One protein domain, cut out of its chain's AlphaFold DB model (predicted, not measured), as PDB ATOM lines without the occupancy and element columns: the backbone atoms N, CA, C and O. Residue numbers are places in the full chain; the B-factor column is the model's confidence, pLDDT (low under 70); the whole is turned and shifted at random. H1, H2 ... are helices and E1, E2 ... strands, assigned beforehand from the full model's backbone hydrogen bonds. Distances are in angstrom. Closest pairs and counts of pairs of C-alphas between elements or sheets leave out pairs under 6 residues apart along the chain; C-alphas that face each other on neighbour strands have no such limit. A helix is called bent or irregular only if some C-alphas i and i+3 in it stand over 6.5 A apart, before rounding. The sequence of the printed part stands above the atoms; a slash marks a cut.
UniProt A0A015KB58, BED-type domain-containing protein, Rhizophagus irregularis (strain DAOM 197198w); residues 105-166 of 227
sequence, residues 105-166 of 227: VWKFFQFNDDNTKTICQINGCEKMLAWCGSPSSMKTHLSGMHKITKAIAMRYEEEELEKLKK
ATOM      1  N   VAL A 105     -27.528  36.755  45.841       91.81
ATOM      2  CA  VAL A 105     -26.442  36.731  46.825       91.81
ATOM      3  C   VAL A 105     -25.370  35.699  46.455       91.81
ATOM      4  O   VAL A 105     -24.192  35.914  46.725       91.81
ATOM      5  N   TRP A 106     -25.746  34.611  45.773       92.31
ATOM      6  CA  TRP A 106     -24.817  33.555  45.357       92.31
ATOM      7  C   TRP A 106     -23.779  33.990  44.322       92.31
ATOM      8  O   TRP A 106     -22.816  33.264  44.110       92.31
ATOM      9  N   LYS A 107     -23.925  35.175  43.721       89.62
ATOM     10  CA  LYS A 107     -22.912  35.759  42.831       89.62
ATOM     11  C   LYS A 107     -21.617  36.133  43.558       89.62
ATOM     12  O   LYS A 107     -20.578  36.233  42.925       89.62
ATOM     13  N   PHE A 108     -21.687  36.348  44.871       91.56
ATOM     14  CA  PHE A 108     -20.562  36.817  45.686       91.56
ATOM     15  C   PHE A 108     -20.051  35.757  46.662       91.56
ATOM     16  O   PHE A 108     -19.204  36.057  47.501       91.56
ATOM     17  N   PHE A 109     -20.601  34.544  46.609       93.25
ATOM     18  CA  PHE A 109     -20.302  33.505  47.582       93.25
ATOM     19  C   PHE A 109     -20.197  32.128  46.956       93.25
ATOM     20  O   PHE A 109     -21.043  31.707  46.166       93.25
ATOM     21  N   GLN A 110     -19.236  31.365  47.456       92.94
ATOM     22  CA  GLN A 110     -19.047  29.966  47.112       92.94
ATOM     23  C   GLN A 110     -19.240  29.087  48.342       92.94
ATOM     24  O   GLN A 110     -19.022  29.527  49.465       92.94
ATOM     25  N   PHE A 111     -19.680  27.847  48.147       92.56
ATOM     26  CA  PHE A 111     -19.612  26.872  49.232       92.56
ATOM     27  C   PHE A 111     -18.170  26.411  49.427       92.56
ATOM     28  O   PHE A 111     -17.420  26.313  48.460       92.56
ATOM     29  N   ASN A 112     -17.825  26.103  50.672       90.75
ATOM     30  CA  ASN A 112     -16.644  25.309  50.983       90.75
ATOM     31  C   ASN A 112     -16.813  23.869  50.464       90.75
ATOM     32  O   ASN A 112     -17.944  23.444  50.208       90.75
ATOM     33  N   ASP A 113     -15.727  23.098  50.406       88.81
ATOM     34  CA  ASP A 113     -15.730  21.703  49.935       88.81
ATOM     35  C   ASP A 113     -16.771  20.826  50.661       88.81
ATOM     36  O   ASP A 113     -17.481  20.031  50.041       88.81
ATOM     37  N   ASP A 114     -16.963  21.057  51.964       86.50
ATOM     38  CA  ASP A 114     -17.932  20.326  52.795       86.50
ATOM     39  C   ASP A 114     -19.384  20.833  52.682       86.50
ATOM     40  O   ASP A 114     -20.288  20.296  53.322       86.50
ATOM     41  N   ASN A 115     -19.644  21.905  51.925       84.25
ATOM     42  CA  ASN A 115     -20.939  22.601  51.813       84.25
ATOM     43  C   ASN A 115     -21.559  23.085  53.146       84.25
ATOM     44  O   ASN A 115     -22.726  23.476  53.188       84.25
ATOM     45  N   THR A 116     -20.800  23.086  54.244       88.31
ATOM     46  CA  THR A 116     -21.251  23.544  55.574       88.31
ATOM     47  C   THR A 116     -21.083  25.048  55.773       88.31
ATOM     48  O   THR A 116     -21.782  25.668  56.577       88.31
ATOM     49  N   LYS A 117     -20.146  25.644  55.039       92.06
ATOM     50  CA  LYS A 117     -19.787  27.058  55.117       92.06
ATOM     51  C   LYS A 117     -19.831  27.676  53.730       92.06
ATOM     52  O   LYS A 117     -19.607  27.004  52.726       92.06
ATOM     53  N   THR A 118     -20.104  28.966  53.700       94.06
ATOM     54  CA  THR A 118     -20.040  29.816  52.516       94.06
ATOM     55  C   THR A 118     -18.887  30.796  52.674       94.06
ATOM     56  O   THR A 118     -18.636  31.279  53.774       94.06
ATOM     57  N   ILE A 119     -18.175  31.063  51.590       94.25
ATOM     58  CA  ILE A 119     -16.985  31.908  51.541       94.25
ATOM     59  C   ILE A 119     -17.319  33.102  50.657       94.25
ATOM     60  O   ILE A 119     -17.799  32.915  49.537       94.25
ATOM     61  N   CYS A 120     -17.100  34.317  51.159       95.31
ATOM     62  CA  CYS A 120     -17.250  35.532  50.363       95.31
ATOM     63  C   CYS A 120     -16.105  35.653  49.345       95.31
ATOM     64  O   CYS A 120     -14.941  35.604  49.724       95.31
ATOM     65  N   GLN A 121     -16.431  35.843  48.066       94.38
ATOM     66  CA  GLN A 121     -15.466  35.952  46.961       94.38
ATOM     67  C   GLN A 121     -15.075  37.399  46.624       94.38
ATOM     68  O   GLN A 121     -14.388  37.643  45.637       94.38
ATOM     69  N   ILE A 122     -15.536  38.382  47.400       92.00
ATOM     70  CA  ILE A 122     -15.183  39.785  47.167       92.00
ATOM     71  C   ILE A 122     -13.725  39.995  47.575       92.00
ATOM     72  O   ILE A 122     -13.335  39.626  48.686       92.00
ATOM     73  N   ASN A 123     -12.937  40.604  46.682       89.94
ATOM     74  CA  ASN A 123     -11.516  40.865  46.900       89.94
ATOM     75  C   ASN A 123     -11.273  41.528  48.265       89.94
ATOM     76  O   ASN A 123     -11.835  42.582  48.562       89.94
ATOM     77  N   GLY A 124     -10.420  40.903  49.080       88.56
ATOM     78  CA  GLY A 124     -10.055  41.394  50.411       88.56
ATOM     79  C   GLY A 124     -11.041  41.052  51.535       88.56
ATOM     80  O   GLY A 124     -10.857  41.542  52.645       88.56
ATOM     81  N   CYS A 125     -12.071  40.237  51.281       92.62
ATOM     82  CA  CYS A 125     -12.994  39.777  52.318       92.62
ATOM     83  C   CYS A 125     -12.714  38.349  52.784       92.62
ATOM     84  O   CYS A 125     -12.424  38.144  53.959       92.62
ATOM     85  N   GLU A 126     -12.890  37.368  51.888       90.00
ATOM     86  CA  GLU A 126     -12.704  35.924  52.135       90.00
ATOM     87  C   GLU A 126     -13.346  35.396  53.434       90.00
ATOM     88  O   GLU A 126     -12.978  34.354  53.980       90.00
ATOM     89  N   LYS A 127     -14.363  36.100  53.943       92.81
ATOM     90  CA  LYS A 127     -15.002  35.760  55.208       92.81
ATOM     91  C   LYS A 127     -15.812  34.479  55.058       92.81
ATOM     92  O   LYS A 127     -16.669  34.370  54.178       92.81
ATOM     93  N   MET A 128     -15.584  33.538  55.971       93.88
ATOM     94  CA  MET A 128     -16.360  32.304  56.065       93.88
ATOM     95  C   MET A 128     -17.595  32.510  56.946       93.88
ATOM     96  O   MET A 128     -17.494  32.951  58.090       93.88
ATOM     97  N   LEU A 129     -18.766  32.150  56.429       91.38
ATOM     98  CA  LEU A 129     -20.048  32.186  57.131       91.38
ATOM     99  C   LEU A 129     -20.647  30.779  57.170       91.38
ATOM    100  O   LEU A 129     -20.697  30.097  56.147       91.38
ATOM    101  N   ALA A 130     -21.128  30.338  58.333       91.81
ATOM    102  CA  ALA A 130     -21.849  29.072  58.445       91.81
ATOM    103  C   ALA A 130     -23.162  29.116  57.641       91.81
ATOM    104  O   ALA A 130     -23.877  30.122  57.655       91.81
ATOM    105  N   TRP A 131     -23.478  28.031  56.927       90.94
ATOM    106  CA  TRP A 131     -24.713  27.923  56.156       90.94
ATOM    107  C   TRP A 131     -25.858  27.397  57.028       90.94
ATOM    108  O   TRP A 131     -25.852  26.241  57.448       90.94
ATOM    109  N   CYS A 132     -26.868  28.238  57.257       87.25
ATOM    110  CA  CYS A 132     -28.037  27.922  58.090       87.25
ATOM    111  C   CYS A 132     -29.311  27.631  57.271       87.25
ATOM    112  O   CYS A 132     -30.413  27.704  57.799       87.25
ATOM    113  N   GLY A 133     -29.186  27.347  55.969       86.44
ATOM    114  CA  GLY A 133     -30.328  27.064  55.086       86.44
ATOM    115  C   GLY A 133     -30.983  28.293  54.447       86.44
ATOM    116  O   GLY A 133     -31.701  28.139  53.463       86.44
ATOM    117  N   SER A 134     -30.688  29.501  54.935       88.19
ATOM    118  CA  SER A 134     -31.164  30.766  54.364       88.19
ATOM    119  C   SER A 134     -30.001  31.723  54.064       88.19
ATOM    120  O   SER A 134     -29.067  31.812  54.866       88.19
ATOM    121  N   PRO A 135     -30.040  32.483  52.949       91.19
ATOM    122  CA  PRO A 135     -29.001  33.447  52.592       91.19
ATOM    123  C   PRO A 135     -29.053  34.750  53.412       91.19
ATOM    124  O   PRO A 135     -28.344  35.699  53.076       91.19
ATOM    125  N   SER A 136     -29.867  34.837  54.470       91.56
ATOM    126  CA  SER A 136     -29.991  36.041  55.306       91.56
ATOM    127  C   SER A 136     -28.646  36.526  55.855       91.56
ATOM    128  O   SER A 136     -28.346  37.714  55.752       91.56
ATOM    129  N   SER A 137     -27.800  35.620  56.360       91.94
ATOM    130  CA  SER A 137     -26.463  35.952  56.884       91.94
ATOM    131  C   SER A 137     -25.517  36.488  55.804       91.94
ATOM    132  O   SER A 137     -24.727  37.401  56.038       91.94
ATOM    133  N   MET A 138     -25.621  35.954  54.589       93.44
ATOM    134  CA  MET A 138     -24.849  36.406  53.437       93.44
ATOM    135  C   MET A 138     -25.330  37.791  52.974       93.44
ATOM    136  O   MET A 138     -24.519  38.661  52.665       93.44
ATOM    137  N   LYS A 139     -26.648  38.035  52.988       93.81
ATOM    138  CA  LYS A 139     -27.249  39.333  52.647       93.81
ATOM    139  C   LYS A 139     -26.804  40.431  53.614       93.81
ATOM    140  O   LYS A 139     -26.404  41.499  53.157       93.81
ATOM    141  N   THR A 140     -26.849  40.177  54.925       94.44
ATOM    142  CA  THR A 140     -26.412  41.150  55.941       94.44
ATOM    143  C   THR A 140     -24.913  41.413  55.871       94.44
ATOM    144  O   THR A 140     -24.477  42.549  56.046       94.44
ATOM    145  N   HIS A 141     -24.114  40.395  55.543       94.88
ATOM    146  CA  HIS A 141     -22.692  40.574  55.283       94.88
ATOM    147  C   HIS A 141     -22.433  41.514  54.093       94.88
ATOM    148  O   HIS A 141     -21.649  42.456  54.224       94.88
ATOM    149  N   LEU A 142     -23.120  41.310  52.963       94.25
ATOM    150  CA  LEU A 142     -22.971  42.160  51.776       94.25
ATOM    151  C   LEU A 142     -23.406  43.604  52.028       94.25
ATOM    152  O   LEU A 142     -22.681  44.524  51.651       94.25
ATOM    153  N   SER A 143     -24.546  43.822  52.684       93.81
ATOM    154  CA  SER A 143     -25.029  45.177  52.970       93.81
ATOM    155  C   SER A 143     -24.197  45.878  54.046       93.81
ATOM    156  O   SER A 143     -23.958  47.081  53.950       93.81
ATOM    157  N   GLY A 144     -23.733  45.143  55.056       93.94
ATOM    158  CA  GLY A 144     -22.958  45.680  56.170       93.94
ATOM    159  C   GLY A 144     -21.524  46.019  55.781       93.94
ATOM    160  O   GLY A 144     -21.106  47.168  55.947       93.94
ATOM    161  N   MET A 145     -20.799  45.033  55.245       93.75
ATOM    162  CA  MET A 145     -19.360  45.118  54.971       93.75
ATOM    163  C   MET A 145     -19.065  45.723  53.598       93.75
ATOM    164  O   MET A 145     -18.219  46.602  53.478       93.75
ATOM    165  N   HIS A 146     -19.785  45.281  52.565       93.38
ATOM    166  CA  HIS A 146     -19.504  45.664  51.177       93.38
ATOM    167  C   HIS A 146     -20.420  46.762  50.642       93.38
ATOM    168  O   HIS A 146     -20.216  47.245  49.534       93.38
ATOM    169  N   LYS A 147     -21.447  47.146  51.410       93.19
ATOM    170  CA  LYS A 147     -22.513  48.063  50.979       93.19
ATOM    171  C   LYS A 147     -23.191  47.623  49.671       93.19
ATOM    172  O   LYS A 147     -23.777  48.438  48.965       93.19
ATOM    173  N   ILE A 148     -23.157  46.324  49.363       92.50
ATOM    174  CA  ILE A 148     -23.793  45.748  48.178       92.50
ATOM    175  C   ILE A 148     -25.241  45.426  48.525       92.50
ATOM    176  O   ILE A 148     -25.543  44.564  49.353       92.50
ATOM    177  N   THR A 149     -26.154  46.129  47.867       91.94
ATOM    178  CA  THR A 149     -27.594  45.895  47.948       91.94
ATOM    179  C   THR A 149     -28.080  45.130  46.718       91.94
ATOM    180  O   THR A 149     -27.386  45.055  45.701       91.94
ATOM    181  N   LYS A 150     -29.307  44.593  46.782       90.75
ATOM    182  CA  LYS A 150     -29.940  43.895  45.650       90.75
ATOM    183  C   LYS A 150     -29.924  44.759  44.383       90.75
ATOM    184  O   LYS A 150     -29.559  44.266  43.327       90.75
ATOM    185  N   ALA A 151     -30.238  46.052  44.497       87.31
ATOM    186  CA  ALA A 151     -30.240  46.976  43.362       87.31
ATOM    187  C   ALA A 151     -28.864  47.080  42.683       87.31
ATOM    188  O   ALA A 151     -28.775  47.036  41.462       87.31
ATOM    189  N   ILE A 152     -27.785  47.162  43.468       88.38
ATOM    190  CA  ILE A 152     -26.418  47.215  42.933       88.38
ATOM    191  C   ILE A 152     -26.084  45.905  42.210       88.38
ATOM    192  O   ILE A 152     -25.608  45.937  41.080       88.38
ATOM    193  N   ALA A 153     -26.387  44.761  42.828       86.62
ATOM    194  CA  ALA A 153     -26.104  43.448  42.252       86.62
ATOM    195  C   ALA A 153     -26.874  43.161  40.950       86.62
ATOM    196  O   ALA A 153     -26.369  42.439  40.092       86.62
ATOM    197  N   MET A 154     -28.082  43.712  40.800       86.50
ATOM    198  CA  MET A 154     -28.880  43.576  39.576       86.50
ATOM    199  C   MET A 154     -28.373  44.487  38.449       86.50
ATOM    200  O   MET A 154     -28.331  44.053  37.304       86.50
ATOM    201  N   ARG A 155     -27.917  45.712  38.748       85.94
ATOM    202  CA  ARG A 155     -27.359  46.618  37.719       85.94
ATOM    203  C   ARG A 155     -26.111  46.054  37.040       85.94
ATOM    204  O   ARG A 155     -25.976  46.168  35.830       85.94
ATOM    205  N   TYR A 156     -25.230  45.411  37.808       77.00
ATOM    206  CA  TYR A 156     -24.063  44.726  37.242       77.00
ATOM    207  C   TYR A 156     -24.453  43.603  36.274       77.00
ATOM    208  O   TYR A 156     -23.758  43.363  35.295       77.00
ATOM    209  N   GLU A 157     -25.563  42.912  36.531       73.06
ATOM    210  CA  GLU A 157     -26.057  41.875  35.625       73.06
ATOM    211  C   GLU A 157     -26.606  42.468  34.333       73.06
ATOM    212  O   GLU A 157     -26.339  41.928  33.268       73.06
ATOM    213  N   GLU A 158     -27.320  43.588  34.405       72.56
ATOM    214  CA  GLU A 158     -27.816  44.280  33.216       72.56
ATOM    215  C   GLU A 158     -26.666  44.775  32.329       72.56
ATOM    216  O   GLU A 158     -26.676  44.512  31.130       72.56
ATOM    217  N   GLU A 159     -25.622  45.368  32.914       70.38
ATOM    218  CA  GLU A 159     -24.440  45.825  32.172       70.38
ATOM    219  C   GLU A 159     -23.674  44.660  31.507       70.38
ATOM    220  O   GLU A 159     -23.263  44.752  30.347       70.38
ATOM    221  N   GLU A 160     -23.499  43.533  32.205       65.38
ATOM    222  CA  GLU A 160     -22.867  42.333  31.637       65.38
ATOM    223  C   GLU A 160     -23.748  41.665  30.567       65.38
ATOM    224  O   GLU A 160     -23.252  41.238  29.522       65.38
ATOM    225  N   LEU A 161     -25.069  41.632  30.758       59.56
ATOM    226  CA  LEU A 161     -26.012  41.143  29.750       59.56
ATOM    227  C   LEU A 161     -26.064  42.057  28.520       59.56
ATOM    228  O   LEU A 161     -26.209  41.562  27.404       59.56
ATOM    229  N   GLU A 162     -25.914  43.371  28.673       66.38
ATOM    230  CA  GLU A 162     -25.794  44.310  27.554       66.38
ATOM    231  C   GLU A 162     -24.495  44.109  26.767       66.38
ATOM    232  O   GLU A 162     -24.506  44.170  25.533       66.38
ATOM    233  N   LYS A 163     -23.387  43.774  27.443       63.22
ATOM    234  CA  LYS A 163     -22.128  43.387  26.782       63.22
ATOM    235  C   LYS A 163     -22.274  42.082  25.990       63.22
ATOM    236  O   LYS A 163     -21.699  41.980  24.908       63.22
ATOM    237  N   LEU A 164     -23.082  41.137  26.479       56.16
ATOM    238  CA  LEU A 164     -23.394  39.862  25.816       56.16
ATOM    239  C   LEU A 164     -24.475  39.971  24.729       56.16
ATOM    240  O   LEU A 164     -24.558  39.116  23.853       56.16
ATOM    241  N   LYS A 165     -25.290  41.033  24.728       57.03
ATOM    242  CA  LYS A 165     -26.219  41.344  23.629       57.03
ATOM    243  C   LYS A 165     -25.515  41.854  22.371       57.03
ATOM    244  O   LYS A 165     -26.187  42.050  21.356       57.03
ATOM    245  N   LYS A 166     -24.188  42.050  22.383       50.00
ATOM    246  CA  LYS A 166     -23.438  42.189  21.131       50.00
ATOM    247  C   LYS A 166     -23.602  40.883  20.354       50.00
ATOM    248  O   LYS A 166     -23.171  39.844  20.837       50.00
TER     249      LYS A 166
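This is residues 105 to 166 of the 227 residues of the protein "BED-type domain-containing protein" of Rhizophagus irregularis (strain DAOM 197198w) (UniProt A0A015KB58). A small three-stranded sheet has H2 over it, and H3 leads away as an arm, with residues 158 to 166, of which 158 to 164 belong to H3, sticking out free of the rest. The 62 printed residues include three named helices and three named strands, in the order H1 E1 E2 E3 H2 H3, a mixed class. E1, E2, E3 form a meander, each strand the antiparallel neighbour of the one before. The whole is only just loose, close to compact, with a radius of gyration of the C-alphas of 13.0 A, spanning 39 by 25 by 24 A.

H1, residues 105 to 108, begins at C-alpha 105 (-26.442, 36.731, 46.825). E1 is residues 109 to 111, E2 117 to 120, E3 128 to 130. H2, residues 136 to 145, measures 14.0 A from first to last C-alpha. H3, residues 150 to 164, measures 21.3 A and ends at C-alpha 164 (-23.394, 39.862, 25.816).

H1 only grazes the sheet. Within hydrogen-bond range are N 110 and O 119, 3.0 A, in the hairpin E1 and E2, and N 118 and O 129, 2.8 A, in the hairpin E2 and E3. H2 is on the sheet, over E2, at a height of 10.5 A. H3 is apart from H2. Every O i to N i+4 pair is within range in H2, 10 of 11 in H3; H1 is too short.

The printed part has no cut and no long link. Residues 160 to 166 have pLDDT under 70.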